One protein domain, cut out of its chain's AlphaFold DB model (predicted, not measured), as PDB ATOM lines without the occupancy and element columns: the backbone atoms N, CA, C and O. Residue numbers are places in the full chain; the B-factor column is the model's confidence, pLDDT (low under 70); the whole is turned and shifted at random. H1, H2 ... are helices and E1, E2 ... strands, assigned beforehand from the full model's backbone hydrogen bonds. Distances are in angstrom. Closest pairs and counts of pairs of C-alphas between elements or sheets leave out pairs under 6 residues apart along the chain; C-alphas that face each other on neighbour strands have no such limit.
ATOM      1  N   SER A  38      26.308  57.614  94.664       94.31
ATOM      2  CA  SER A  38      25.369  58.470  93.930       94.31
ATOM      3  C   SER A  38      25.929  58.969  92.588       94.31
ATOM      4  O   SER A  38      25.278  59.780  91.927       94.31
ATOM      5  N   LEU A  39      27.096  58.473  92.147       94.69
ATOM      6  CA  LEU A  39      27.771  58.907  90.913       94.69
ATOM      7  C   LEU A  39      26.837  58.905  89.698       94.69
ATOM      8  O   LEU A  39      26.723  59.921  89.016       94.69
ATOM      9  N   MET A  40      26.102  57.817  89.464       93.06
ATOM     10  CA  MET A  40      25.173  57.754  88.338       93.06
ATOM     11  C   MET A  40      24.056  58.802  88.458       93.06
ATOM     12  O   MET A  40      23.717  59.448  87.466       93.06
ATOM     13  N   ASN A  41      23.520  59.048  89.663       93.56
ATOM     14  CA  ASN A  41      22.530  60.112  89.896       93.56
ATOM     15  C   ASN A  41      23.110  61.496  89.584       93.56
ATOM     16  O   ASN A  41      22.429  62.326  88.977       93.56
ATOM     17  N   MET A  42      24.366  61.737  89.959       94.75
ATOM     18  CA  MET A  42      25.073  62.970  89.628       94.75
ATOM     19  C   MET A  42      25.241  63.121  88.112       94.75
ATOM     20  O   MET A  42      24.893  64.175  87.581       94.75
ATOM     21  N   LEU A  43      25.698  62.077  87.411       94.19
ATOM     22  CA  LEU A  43      25.874  62.090  85.954       94.19
ATOM     23  C   LEU A  43      24.552  62.351  85.226       94.19
ATOM     24  O   LEU A  43      24.488  63.250  84.392       94.19
ATOM     25  N   SER A  44      23.477  61.655  85.609       90.88
ATOM     26  CA  SER A  44      22.136  61.880  85.056       90.88
ATOM     27  C   SER A  44      21.696  63.343  85.191       90.88
ATOM     28  O   SER A  44      21.079  63.881  84.277       90.88
ATOM     29  N   ARG A  45      22.010  64.029  86.296       91.75
ATOM     30  CA  ARG A  45      21.653  65.447  86.470       91.75
ATOM     31  C   ARG A  45      22.579  66.380  85.691       91.75
ATOM     32  O   ARG A  45      22.108  67.295  85.027       91.75
ATOM     33  N   ARG A  46      23.893  66.162  85.786       92.38
ATOM     34  CA  ARG A  46      24.919  67.053  85.223       92.38
ATOM     35  C   ARG A  46      24.964  67.012  83.702       92.38
ATOM     36  O   ARG A  46      25.046  68.062  83.072       92.38
ATOM     37  N   LEU A  47      24.870  65.824  83.109       93.00
ATOM     38  CA  LEU A  47      25.031  65.647  81.664       93.00
ATOM     39  C   LEU A  47      23.810  66.107  80.856       93.00
ATOM     40  O   LEU A  47      23.883  66.196  79.641       93.00
ATOM     41  N   ARG A  48      22.712  66.484  81.520       90.69
ATOM     42  CA  ARG A  48      21.552  67.134  80.887       90.69
ATOM     43  C   ARG A  48      21.723  68.642  80.670       90.69
ATOM     44  O   ARG A  48      20.841  69.264  80.096       90.69
ATOM     45  N   SER A  49      22.829  69.234  81.124       93.25
ATOM     46  CA  SER A  49      23.085  70.677  80.985       93.25
ATOM     47  C   SER A  49      23.336  71.134  79.544       93.25
ATOM     48  O   SER A  49      23.157  72.310  79.248       93.25
ATOM     49  N   HIS A  50      23.741  70.228  78.646       95.94
ATOM     50  CA  HIS A  50      24.000  70.540  77.240       95.94
ATOM     51  C   HIS A  50      23.736  69.315  76.343       95.94
ATOM     52  O   HIS A  50      24.101  68.203  76.739       95.94
ATOM     53  N   PRO A  51      23.189  69.472  75.118       95.44
ATOM     54  CA  PRO A  51      22.880  68.343  74.228       95.44
ATOM     55  C   PRO A  51      24.064  67.403  73.951       95.44
ATOM     56  O   PRO A  51      23.904  66.185  73.967       95.44
ATOM     57  N   GLN A  52      25.273  67.944  73.768       96.62
ATOM     58  CA  GLN A  52      26.474  67.124  73.533       96.62
ATOM     59  C   GLN A  52      26.906  66.315  74.764       96.62
ATOM     60  O   GLN A  52      27.363  65.182  74.629       96.62
ATOM     61  N   LEU A  53      26.704  66.845  75.976       94.62
ATOM     62  CA  LEU A  53      26.959  66.085  77.204       94.62
ATOM     63  C   LEU A  53      25.942  64.953  77.368       94.62
ATOM     64  O   LEU A  53      26.307  63.848  77.771       94.62
ATOM     65  N   PHE A  54      24.684  65.199  77.000       94.06
ATOM     66  CA  PHE A  54      23.643  64.180  77.034       94.06
ATOM     67  C   PHE A  54      23.917  63.066  76.012       94.06
ATOM     68  O   PHE A  54      23.789  61.886  76.340       94.06
ATOM     69  N   SER A  55      24.394  63.425  74.816       93.44
ATOM     70  CA  SER A  55      24.911  62.466  73.827       93.44
ATOM     71  C   SER A  55      26.058  61.621  74.402       93.44
ATOM     72  O   SER A  55      26.047  60.394  74.284       93.44
ATOM     73  N   GLY A  56      26.992  62.252  75.124       93.88
ATOM     74  CA  GLY A  56      28.071  61.563  75.838       93.88
ATOM     75  C   GLY A  56      27.574  60.551  76.878       93.88
ATOM     76  O   GLY A  56      28.110  59.446  76.959       93.88
ATOM     77  N   LEU A  57      26.508  60.869  77.626       91.94
ATOM     78  CA  LEU A  57      25.867  59.908  78.533       91.94
ATOM     79  C   LEU A  57      25.322  58.698  77.763       91.94
ATOM     80  O   LEU A  57      25.545  57.562  78.173       91.94
ATOM     81  N   GLY A  58      24.657  58.930  76.629       91.00
ATOM     82  CA  GLY A  58      24.181  57.859  75.754       91.00
ATOM     83  C   GLY A  58      25.316  56.974  75.231       91.00
ATOM     84  O   GLY A  58      25.189  55.752  75.229       91.00
ATOM     85  N   ALA A  59      26.447  57.569  74.841       93.44
ATOM     86  CA  ALA A  59      27.634  56.832  74.413       93.44
ATOM     87  C   ALA A  59      28.219  55.971  75.544       93.44
ATOM     88  O   ALA A  59      28.470  54.786  75.332       93.44
ATOM     89  N   LEU A  60      28.348  56.517  76.761       93.00
ATOM     90  CA  LEU A  60      28.800  55.766  77.938       93.00
ATOM     91  C   LEU A  60      27.899  54.553  78.216       93.00
ATOM     92  O   LEU A  60      28.389  53.457  78.484       93.00
ATOM     93  N   MET A  61      26.578  54.727  78.109       92.12
ATOM     94  CA  MET A  61      25.611  53.657  78.368       92.12
ATOM     95  C   MET A  61      25.655  52.511  77.346       92.12
ATOM     96  O   MET A  61      25.171  51.422  77.652       92.12
ATOM     97  N   LYS A  62      26.307  52.676  76.185       93.19
ATOM     98  CA  LYS A  62      26.575  51.556  75.260       93.19
ATOM     99  C   LYS A  62      27.543  50.522  75.846       93.19
ATOM    100  O   LYS A  62      27.499  49.361  75.452       93.19
ATOM    101  N   HIS A  63      28.369  50.916  76.815       95.88
ATOM    102  CA  HIS A  63      29.338  50.048  77.496       95.88
ATOM    103  C   HIS A  63      28.812  49.492  78.828       95.88
ATOM    104  O   HIS A  63      29.583  49.029  79.669       95.88
ATOM    105  N   ASN A  64      27.494  49.528  79.036       95.38
ATOM    106  CA  ASN A  64      26.863  49.162  80.301       95.38
ATOM    107  C   ASN A  64      27.181  47.743  80.795       95.38
ATOM    108  O   ASN A  64      27.325  47.562  81.999       95.38
ATOM    109  N   LYS A  65      27.332  46.755  79.905       94.88
ATOM    110  CA  LYS A  65      27.668  45.370  80.272       94.88
ATOM    111  C   LYS A  65      29.006  45.314  81.002       94.88
ATOM    112  O   LYS A  65      29.052  44.875  82.144       94.88
ATOM    113  N   TRP A  66      30.043  45.873  80.384       95.75
ATOM    114  CA  TRP A  66      31.373  45.952  80.979       95.75
ATOM    115  C   TRP A  66      31.370  46.766  82.278       95.75
ATOM    116  O   TRP A  66      31.865  46.309  83.302       95.75
ATOM    117  N   LEU A  67      30.727  47.941  82.281       95.88
ATOM    118  CA  LEU A  67      30.611  48.753  83.497       95.88
ATOM    119  C   LEU A  67      29.891  48.000  84.631       95.88
ATOM    120  O   LEU A  67      30.217  48.195  85.798       95.88
ATOM    121  N   SER A  68      28.918  47.141  84.307       95.81
ATOM    122  CA  SER A  68      28.133  46.403  85.304       95.81
ATOM    123  C   SER A  68      28.921  45.313  86.021       95.81
ATOM    124  O   SER A  68      28.539  44.949  87.131       95.81
ATOM    125  N   GLU A  69      30.011  44.824  85.422       96.12
ATOM    126  CA  GLU A  69      30.946  43.879  86.047       96.12
ATOM    127  C   GLU A  69      31.738  44.547  87.175       96.12
ATOM    128  O   GLU A  69      31.977  43.931  88.211       96.12
ATOM    129  N   LEU A  70      32.087  45.825  86.992       94.94
ATOM    130  CA  LEU A  70      32.842  46.626  87.959       94.94
ATOM    131  C   LEU A  70      31.955  47.224  89.056       94.94
ATOM    132  O   LEU A  70      32.429  47.641  90.114       94.94
ATOM    133  N   ASP A  71      30.655  47.318  88.794       93.50
ATOM    134  CA  ASP A  71      29.752  48.053  89.657       93.50
ATOM    135  C   ASP A  71      29.391  47.304  90.948       93.50
ATOM    136  O   ASP A  71      29.365  46.074  91.032       93.50
ATOM    137  N   ARG A  72      29.052  48.078  91.978       94.88
ATOM    138  CA  ARG A  72      28.569  47.551  93.256       94.88
ATOM    139  C   ARG A  72      27.149  47.035  93.111       94.88
ATOM    140  O   ARG A  72      26.300  47.716  92.540       94.88
ATOM    141  N   ILE A  73      26.856  45.896  93.733       95.25
ATOM    142  CA  ILE A  73      25.494  45.357  93.730       95.25
ATOM    143  C   ILE A  73      24.533  46.134  94.639       95.25
ATOM    144  O   ILE A  73      23.340  46.228  94.359       95.25
ATOM    145  N   THR A  74      25.053  46.721  95.720       94.00
ATOM    146  CA  THR A  74      24.282  47.530  96.671       94.00
ATOM    147  C   THR A  74      24.987  48.848  96.986       94.00
ATOM    148  O   THR A  74      26.221  48.939  96.964       94.00
ATOM    149  N   ARG A  75      24.202  49.893  97.278       91.25
ATOM    150  CA  ARG A  75      24.681  51.253  97.553       91.25
ATOM    151  C   ARG A  75      23.929  51.892  98.720       91.25
ATOM    152  O   ARG A  75      22.843  51.465  99.094       91.25
ATOM    153  N   LYS A  76      24.514  52.952  99.289       86.44
ATOM    154  CA  LYS A  76      23.858  53.772 100.323       86.44
ATOM    155  C   LYS A  76      22.873  54.769  99.718       86.44
ATOM    156  O   LYS A  76      21.834  55.032 100.315       86.44
ATOM    157  N   ALA A  77      23.224  55.348  98.571       92.12
ATOM    158  CA  ALA A  77      22.386  56.331  97.908       92.12
ATOM    159  C   ALA A  77      21.134  55.689  97.277       92.12
ATOM    160  O   ALA A  77      21.226  54.594  96.717       92.12
ATOM    161  N   PRO A  78      19.985  56.384  97.314       92.50
ATOM    162  CA  PRO A  78      18.763  55.948  96.646       92.50
ATOM    163  C   PRO A  78      18.924  55.877  95.124       92.50
ATOM    164  O   PRO A  78      19.731  56.594  94.522       92.50
ATOM    165  N   PHE A  79      18.107  55.046  94.480       93.88
ATOM    166  CA  PHE A  79      18.034  54.995  93.023       93.88
ATOM    167  C   PHE A  79      17.048  56.049  92.516       93.88
ATOM    168  O   PHE A  79      15.864  55.991  92.845       93.88
ATOM    169  N   TYR A  80      17.520  56.990  91.693       93.38
ATOM    170  CA  TYR A  80      16.669  58.014  91.081       93.38
ATOM    171  C   TYR A  80      16.370  57.679  89.626       93.38
ATOM    172  O   TYR A  80      17.267  57.686  88.779       93.38
ATOM    173  N   TYR A  81      15.095  57.448  89.323       93.38
ATOM    174  CA  TYR A  81      14.628  57.287  87.955       93.38
ATOM    175  C   TYR A  81      14.330  58.658  87.329       93.38
ATOM    176  O   TYR A  81      13.214  59.163  87.401       93.38
ATOM    177  N   LEU A  82      15.365  59.284  86.754       90.12
ATOM    178  CA  LEU A  82      15.293  60.642  86.186       90.12
ATOM    179  C   LEU A  82      14.999  60.681  84.676       90.12
ATOM    180  O   LEU A  82      14.697  61.744  84.141       90.12
ATOM    181  N   GLY A  83      15.105  59.549  83.979       89.62
ATOM    182  CA  GLY A  83      14.825  59.456  82.549       89.62
ATOM    183  C   GLY A  83      15.170  58.094  81.959       89.62
ATOM    184  O   GLY A  83      15.599  57.177  82.665       89.62
ATOM    185  N   SER A  84      14.960  57.956  80.649       89.62
ATOM    186  CA  SER A  84      15.052  56.681  79.932       89.62
ATOM    187  C   SER A  84      16.440  56.038  79.981       89.62
ATOM    188  O   SER A  84      16.516  54.810  79.959       89.62
ATOM    189  N   GLU A  85      17.514  56.819  80.152       90.88
ATOM    190  CA  GLU A  85      18.883  56.309  80.285       90.88
ATOM    191  C   GLU A  85      19.039  55.365  81.480       90.88
ATOM    192  O   GLU A  85      19.896  54.484  81.477       90.88
ATOM    193  N   ALA A  86      18.181  55.513  82.496       92.81
ATOM    194  CA  ALA A  86      18.196  54.656  83.669       92.81
ATOM    195  C   ALA A  86      18.036  53.173  83.306       92.81
ATOM    196  O   ALA A  86      18.601  52.332  83.989       92.81
ATOM    197  N   HIS A  87      17.343  52.834  82.210       94.00
ATOM    198  CA  HIS A  87      17.205  51.445  81.747       94.00
ATOM    199  C   HIS A  87      18.529  50.783  81.374       94.00
ATOM    200  O   HIS A  87      18.612  49.556  81.378       94.00
ATOM    201  N   GLN A  88      19.537  51.586  81.044       94.25
ATOM    202  CA  GLN A  88      20.860  51.127  80.642       94.25
ATOM    203  C   GLN A  88      21.877  51.225  81.780       94.25
ATOM    204  O   GLN A  88      23.038  50.877  81.582       94.25
ATOM    205  N   ARG A  89      21.463  51.678  82.970       93.94
ATOM    206  CA  ARG A  89      22.342  51.722  84.135       93.94
ATOM    207  C   ARG A  89      22.767  50.327  84.571       93.94
ATOM    208  O   ARG A  89      21.988  49.373  84.543       93.94
ATOM    209  N   THR A  90      23.995  50.251  85.056       94.25
ATOM    210  CA  THR A  90      24.635  49.043  85.574       94.25
ATOM    211  C   THR A  90      23.840  48.399  86.704       94.25
ATOM    212  O   THR A  90      23.636  47.184  86.687       94.25
ATOM    213  N   GLU A  91      23.294  49.197  87.630       94.88
ATOM    214  CA  GLU A  91      22.462  48.684  88.723       94.88
ATOM    215  C   GLU A  91      21.215  47.976  88.191       94.88
ATOM    216  O   GLU A  91      20.825  46.933  88.704       94.88
ATOM    217  N   VAL A  92      20.603  48.505  87.129       95.94
ATOM    218  CA  VAL A  92      19.383  47.937  86.539       95.94
ATOM    219  C   VAL A  92      19.678  46.618  85.839       95.94
ATOM    220  O   VAL A  92      18.889  45.684  85.968       95.94
ATOM    221  N   LEU A  93      20.811  46.513  85.141       96.38
ATOM    222  CA  LEU A  93      21.246  45.260  84.522       96.38
ATOM    223  C   LEU A  93      21.476  44.168  85.571       96.38
ATOM    224  O   LEU A  93      20.905  43.082  85.462       96.38
ATOM    225  N   ASN A  94      22.247  44.482  86.614       96.56
ATOM    226  CA  ASN A  94      22.555  43.539  87.686       96.56
ATOM    227  C   ASN A  94      21.285  43.116  88.449       96.56
ATOM    228  O   ASN A  94      21.071  41.925  88.686       96.56
ATOM    229  N   VAL A  95      20.394  44.062  88.765       97.00
ATOM    230  CA  VAL A  95      19.107  43.779  89.421       97.00
ATOM    231  C   VAL A  95      18.230  42.889  88.547       97.00
ATOM    232  O   VAL A  95      17.724  41.882  89.032       97.00
ATOM    233  N   LYS A  96      18.078  43.195  87.251       96.88
ATOM    234  CA  LYS A  96      17.289  42.360  86.329       96.88
ATOM    235  C   LYS A  96      17.827  40.941  86.233       96.88
ATOM    236  O   LYS A  96      17.037  40.003  86.163       96.88
ATOM    237  N   GLN A  97      19.147  40.768  86.254       96.06
ATOM    238  CA  GLN A  97      19.740  39.437  86.256       96.06
ATOM    239  C   GLN A  97      19.423  38.671  87.549       96.06
ATOM    240  O   GLN A  97      19.122  37.483  87.480       96.06
ATOM    241  N   ARG A  98      19.415  39.337  88.713       96.94
ATOM    242  CA  ARG A  98      19.049  38.706  89.995       96.94
ATOM    243  C   ARG A  98      17.558  38.467  90.166       96.94
ATOM    244  O   ARG A  98      17.183  37.476  90.779       96.94
ATOM    245  N   LEU A  99      16.703  39.306  89.583       97.31
ATOM    246  CA  LEU A  99      15.253  39.100  89.608       97.31
ATOM    247  C   LEU A  99      14.850  37.767  88.966       97.31
ATOM    248  O   LEU A  99      13.919  37.132  89.446       97.31
ATOM    249  N   LYS A 100      15.603  37.281  87.968       97.06
ATOM    250  CA  LYS A 100      15.394  35.951  87.363       97.06
ATOM    251  C   LYS A 100      15.542  34.790  88.356       97.06
ATOM    252  O   LYS A 100      15.079  33.694  88.062       97.06
ATOM    253  N   ARG A 101      16.202  35.006  89.501       97.25
ATOM    254  CA  ARG A 101      16.423  33.973  90.524       97.25
ATOM    255  C   ARG A 101      15.196  33.726  91.398       97.25
ATOM    256  O   ARG A 101      15.125  32.693  92.053       97.25
ATOM    257  N   VAL A 102      14.246  34.660  91.411       97.25
ATOM    258  CA  VAL A 102      13.099  34.642  92.319       97.25
ATOM    259  C   VAL A 102      11.826  34.362  91.538       97.25
ATOM    260  O   VAL A 102      11.484  35.086  90.606       97.25
ATOM    261  N   LYS A 103      11.094  33.331  91.954       92.75
ATOM    262  CA  LYS A 103       9.749  33.046  91.447       92.75
ATOM    263  C   LYS A 103       8.727  33.638  92.414       92.75
ATOM    264  O   LYS A 103       8.756  33.323  93.599       92.75
ATOM    265  N   SER A 104       7.841  34.495  91.919       91.88
ATOM    266  CA  SER A 104       6.730  35.044  92.702       91.88
ATOM    267  C   SER A 104       5.524  35.283  91.805       91.88
ATOM    268  O   SER A 104       5.658  35.778  90.689       91.88
ATOM    269  N   GLU A 105       4.343  34.946  92.316       87.56
ATOM    270  CA  GLU A 105       3.054  35.189  91.658       87.56
ATOM    271  C   GLU A 105       2.584  36.638  91.831       87.56
ATOM    272  O   GLU A 105       1.690  37.103  91.128       87.56
ATOM    273  N   ARG A 106       3.176  37.368  92.784       89.75
ATOM    274  CA  ARG A 106       2.770  38.726  93.134       89.75
ATOM    275  C   ARG A 106       3.906  39.679  92.820       89.75
ATOM    276  O   ARG A 106       4.949  39.666  93.475       89.75
ATOM    277  N   THR A 107       3.683  40.542  91.843       92.31
ATOM    278  CA  THR A 107       4.672  41.522  91.396       92.31
ATOM    279  C   THR A 107       4.093  42.930  91.386       92.31
ATOM    280  O   THR A 107       2.880  43.136  91.412       92.31
ATOM    281  N   ILE A 108       4.983  43.918  91.387       90.69
ATOM    282  CA  ILE A 108       4.655  45.329  91.221       90.69
ATOM    283  C   ILE A 108       5.551  45.947  90.158       90.69
ATOM    284  O   ILE A 108       6.757  45.700  90.116       90.69
ATOM    285  N   ARG A 109       4.958  46.770  89.292       91.31
ATOM    286  CA  ARG A 109       5.698  47.456  88.238       91.31
ATOM    287  C   ARG A 109       6.551  48.574  88.835       91.31
ATOM    288  O   ARG A 109       6.023  49.555  89.353       91.31
ATOM    289  N   MET A 110       7.867  48.459  88.705       91.94
ATOM    290  CA  MET A 110       8.845  49.465  89.123       91.94
ATOM    291  C   MET A 110       9.821  49.738  87.970       91.94
ATOM    292  O   MET A 110      10.859  49.083  87.868       91.94
ATOM    293  N   PRO A 111       9.519  50.668  87.047       92.69
ATOM    294  CA  PRO A 111      10.476  51.069  86.018       92.69
ATOM    295  C   PRO A 111      11.773  51.608  86.649       92.69
ATOM    296  O   PRO A 111      11.738  52.148  87.735       92.69
ATOM    297  N   PRO A 112      12.952  51.470  86.041       93.88
ATOM    298  CA  PRO A 112      13.247  50.680  84.856       93.88
ATOM    299  C   PRO A 112      13.434  49.174  85.142       93.88
ATOM    300  O   PRO A 112      13.758  48.422  84.218       93.88
ATOM    301  N   PHE A 113      13.269  48.718  86.391       94.94
ATOM    302  CA  PHE A 113      13.491  47.322  86.801       94.94
ATOM    303  C   PHE A 113      12.478  46.347  86.191       94.94
ATOM    304  O   PHE A 113      12.844  45.215  85.890       94.94
ATOM    305  N   GLY A 114      11.258  46.808  85.908       93.38
ATOM    306  CA  GLY A 114      10.186  45.980  85.354       93.38
ATOM    307  C   GLY A 114       9.269  45.479  86.461       93.38
ATOM    308  O   GLY A 114       8.923  46.255  87.348       93.38
ATOM    309  N   ASP A 115       8.863  44.216  86.395       93.44
ATOM    310  CA  ASP A 115       7.976  43.615  87.392       93.44
ATOM    311  C   ASP A 115       8.814  43.022  88.527       93.44
ATOM    312  O   ASP A 115       9.644  42.138  88.319       93.44
ATOM    313  N   VAL A 116       8.636  43.563  89.731       94.56
ATOM    314  CA  VAL A 116       9.428  43.221  90.916       94.56
ATOM    315  C   VAL A 116       8.560  42.407  91.876       94.56
ATOM    316  O   VAL A 116       7.480  42.879  92.234       94.56
ATOM    317  N   PRO A 117       8.998  41.220  92.331       95.12
ATOM    318  CA  PRO A 117       8.320  40.467  93.383       95.12
ATOM    319  C   PRO A 117       8.055  41.313  94.634       95.12
ATOM    320  O   PRO A 117       8.962  41.992  95.132       95.12
ATOM    321  N   LEU A 118       6.834  41.253  95.180       93.25
ATOM    322  CA  LEU A 118       6.461  42.035  96.369       93.25
ATOM    323  C   LEU A 118       7.367  41.718  97.570       93.25
ATOM    324  O   LEU A 118       7.640  42.588  98.400       93.25
ATOM    325  N   GLU A 119       7.872  40.488  97.638       94.38
ATOM    326  CA  GLU A 119       8.789  39.992  98.658       94.38
ATOM    327  C   GLU A 119      10.114  40.783  98.706       94.38
ATOM    328  O   GLU A 119      10.684  40.975  99.783       94.38
ATOM    329  N   LEU A 120      10.576  41.299  97.561       94.75
ATOM    330  CA  LEU A 120      11.872  41.974  97.416       94.75
ATOM    331  C   LEU A 120      11.795  43.491  97.582       94.75
ATOM    332  O   LEU A 120      12.833  44.134  97.711       94.75
ATOM    333  N   THR A 121      10.594  44.074  97.629       92.44
ATOM    334  CA  THR A 121      10.380  45.536  97.709       92.44
ATOM    335  C   THR A 121      11.076  46.208  98.897       92.44
ATOM    336  O   THR A 121      11.285  47.421  98.901       92.44
ATOM    337  N   SER A 122      11.477  45.413  99.892       89.44
ATOM    338  CA  SER A 122      12.225  45.865 101.059       89.44
ATOM    339  C   SER A 122      13.741  45.884 100.927       89.44
ATOM    340  O   SER A 122      14.402  46.424 101.811       89.44
ATOM    341  N   MET A 123      14.305  45.362  99.844       92.56
ATOM    342  CA  MET A 123      15.741  45.415  99.581       92.56
ATOM    343  C   MET A 123      16.132  46.602  98.714       92.56
ATOM    344  O   MET A 123      15.319  47.142  97.965       92.56
ATOM    345  N   TYR A 124      17.405  46.986  98.774       93.94
ATOM    346  CA  TYR A 124      17.998  47.830  97.742       93.94
ATOM    347  C   TYR A 124      17.930  47.139  96.362       93.94
ATOM    348  O   TYR A 124      18.174  45.934  96.276       93.94
ATOM    349  N   PRO A 125      17.644  47.882  95.274       94.19
ATOM    350  CA  PRO A 125      17.364  49.325  95.235       94.19
ATOM    351  C   PRO A 125      15.913  49.713  95.547       94.19
ATOM    352  O   PRO A 125      15.638  50.897  95.734       94.19
ATOM    353  N   PHE A 126      14.997  48.749  95.621       93.00
ATOM    354  CA  PHE A 126      13.546  48.952  95.684       93.00
ATOM    355  C   PHE A 126      13.073  49.757  96.900       93.00
ATOM    356  O   PHE A 126      12.245  50.650  96.756       93.00
ATOM    357  N   VAL A 127      13.650  49.514  98.080       88.69
ATOM    358  CA  VAL A 127      13.300  50.234  99.322       88.69
ATOM    359  C   VAL A 127      13.631  51.726  99.271       88.69
ATOM    360  O   VAL A 127      13.060  52.528 100.003       88.69
ATOM    361  N   SER A 128      14.575  52.097  98.412       88.31
ATOM    362  CA  SER A 128      15.105  53.451  98.248       88.31
ATOM    363  C   SER A 128      14.940  53.941  96.808       88.31
ATOM    364  O   SER A 128      15.749  54.721  96.305       88.31
ATOM    365  N   TYR A 129      13.932  53.421  96.114       91.25
ATOM    366  CA  TYR A 129      13.617  53.775  94.741       91.25
ATOM    367  C   TYR A 129      12.754  55.037  94.715       91.25
ATOM    368  O   TYR A 129      11.716  55.104  95.371       91.25
ATOM    369  N   MET A 130      13.179  56.039  93.946       90.75
ATOM    370  CA  MET A 130      12.424  57.271  93.732       90.75
ATOM    371  C   MET A 130      12.188  57.491  92.243       90.75
ATOM    372  O   MET A 130      13.123  57.464  91.438       90.75
ATOM    373  N   ALA A 131      10.935  57.757  91.895       89.19
ATOM    374  CA  ALA A 131      10.498  58.026  90.537       89.19
ATOM    375  C   ALA A 131       9.368  59.056  90.514       89.19
ATOM    376  O   ALA A 131       8.729  59.263  91.545       89.19
ATOM    377  N   PRO A 132       9.098  59.675  89.349       83.62
ATOM    378  CA  PRO A 132       8.007  60.637  89.205       83.62
ATOM    379  C   PRO A 132       6.642  60.047  89.572       83.62
ATOM    380  O   PRO A 132       5.796  60.734  90.133       83.62
ATOM    381  N   THR A 133       6.434  58.763  89.275       78.06
ATOM    382  CA  THR A 133       5.231  58.038  89.675       78.06
ATOM    383  C   THR A 133       5.473  57.351  91.011       78.06
ATOM    384  O   THR A 133       6.341  56.480  91.125       78.06
ATOM    385  N   SER A 134       4.686  57.729  92.015       66.06
ATOM    386  CA  SER A 134       4.731  57.113  93.337       66.06
ATOM    387  C   SER A 134       4.265  55.663  93.269       66.06
ATOM    388  O   SER A 134       3.132  55.376  92.882       66.06
ATOM    389  N   VAL A 135       5.125  54.744  93.699       69.31
ATOM    390  CA  VAL A 135       4.734  53.368  94.010       69.31
ATOM    391  C   VAL A 135       4.359  53.350  95.487       69.31
ATOM    392  O   VAL A 135       5.173  53.725  96.330       69.31
ATOM    393  N   LYS A 136       3.135  52.942  95.829       68.19
ATOM    394  CA  LYS A 136       2.694  52.847  97.229       68.19
ATOM    395  C   LYS A 136       3.268  51.598  97.906       68.19
ATOM    396  O   LYS A 136       2.555  50.635  98.175       68.19
ATOM    397  N   ILE A 137       4.577  51.599  98.151       67.81
ATOM    398  CA  ILE A 137       5.288  50.435  98.696       67.81
ATOM    399  C   ILE A 137       4.744  50.075 100.093       67.81
ATOM    400  O   ILE A 137       4.597  48.899 100.408       67.81
ATOM    401  N   ASP A 138       4.345  51.053 100.908       63.47
ATOM    402  CA  ASP A 138       3.841  50.812 102.271       63.47
ATOM    403  C   ASP A 138       2.548  49.976 102.319       63.47
ATOM    404  O   ASP A 138       2.397  49.117 103.188       63.47
ATOM    405  N   GLU A 139       1.649  50.134 101.341       62.50
ATOM    406  CA  GLU A 139       0.432  49.310 101.233       62.50
ATOM    407  C   GLU A 139       0.760  47.853 100.847       62.50
ATOM    408  O   GLU A 139       0.065  46.913 101.244       62.50
TER     409      GLU A 139
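What this domain is: This is residues 38 to 139 of the 290 residues of an uncharacterized protein of Candidatus Altiarchaeales archaeon ex4484_96 (UniProt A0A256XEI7). An elongated, mostly helical body has a helical hairpin, H1 and H2, at one end and a small strand hairpin, E1 and E2, at the other, with the short helix H4 and the longer H5 between them. H3 crosses H5 near its first residues, and two long stretches with no named element, residues 71 to 83 and 118 to 139, are tied together by a short parallel pairing of residues 79 to 80 with 129 to 130. The printed part has 102 residues, with five named helices followed by two named strands, which form an antiparallel sheet in the order E1, E2. The whole is compact, with a radius of gyration of the C-alphas of 14.0 A, and spans 43 by 28 by 21 A.

Where its parts are: H1, residues 39 to 49, begins at C-alpha 39 (27.771, 58.907, 90.913) and is 16.1 A long. H2, residues 51 to 61, is 15.5 A long. H3 is residues 64 to 70, 10.0 A, and H4 is residues 84 to 88, 8.1 A. H5, residues 90 to 99, is 14.3 A long and begins at C-alpha 90 (24.635, 49.043, 85.574). E1, residues 107 to 110, is 9.3 A long; E2, residues 114 to 117, is 9.9 A long and ends at C-alpha 117 (8.320, 40.467, 93.383).

How they stand to each other: H1 and H2 form a helical hairpin and touch, the closest C-alphas being those of Leu 47 and Leu 53, 4.9 A apart; they run opposite ways at a shallow tilt of 29 degrees. H2 and H3 meet only through their link. H2 and H4 only just touch, with 3 pairs of C-alphas within 8 A, the closest those of Met 61 and Gln 88 at 5.8 A. H4 and H5 are close but not clearly touching; their closest C-alphas, of Ala 86 and Val 92, are 7.4 A apart. H3 touches H5 about perpendicular, at 84 degrees, with the C-alphas of Ser 68 and Thr 90 closest at 4.4 A. The closest C-alphas of H5 and E2, those of Leu 99 and Val 116, are 7.3 A apart. E1 and E2 form an antiparallel hairpin at 140 degrees, with N 108 and O 116 at 2.8 A and N 116 and O 108 at 2.9 A, within hydrogen-bond range. H1 and H2 are both apart from E1 and E2. Every O i to N i+4 pair is within hydrogen-bond range in H2 and H5, against 5 of 7 in H1, 2 of 3 in H3 and 0 of 1 in H4, where 2 of 2 O i to N i+3 pairs are within range.

The domain as a whole: The two C-alphas farthest apart, those of Gln 52 and Glu 105, are 43.6 A from each other. The printed part has no cut. The link from H3 to H4, 13 residues, is long. Mean pLDDT of the printed part is 91.6, and residues 134 to 139 are under 70.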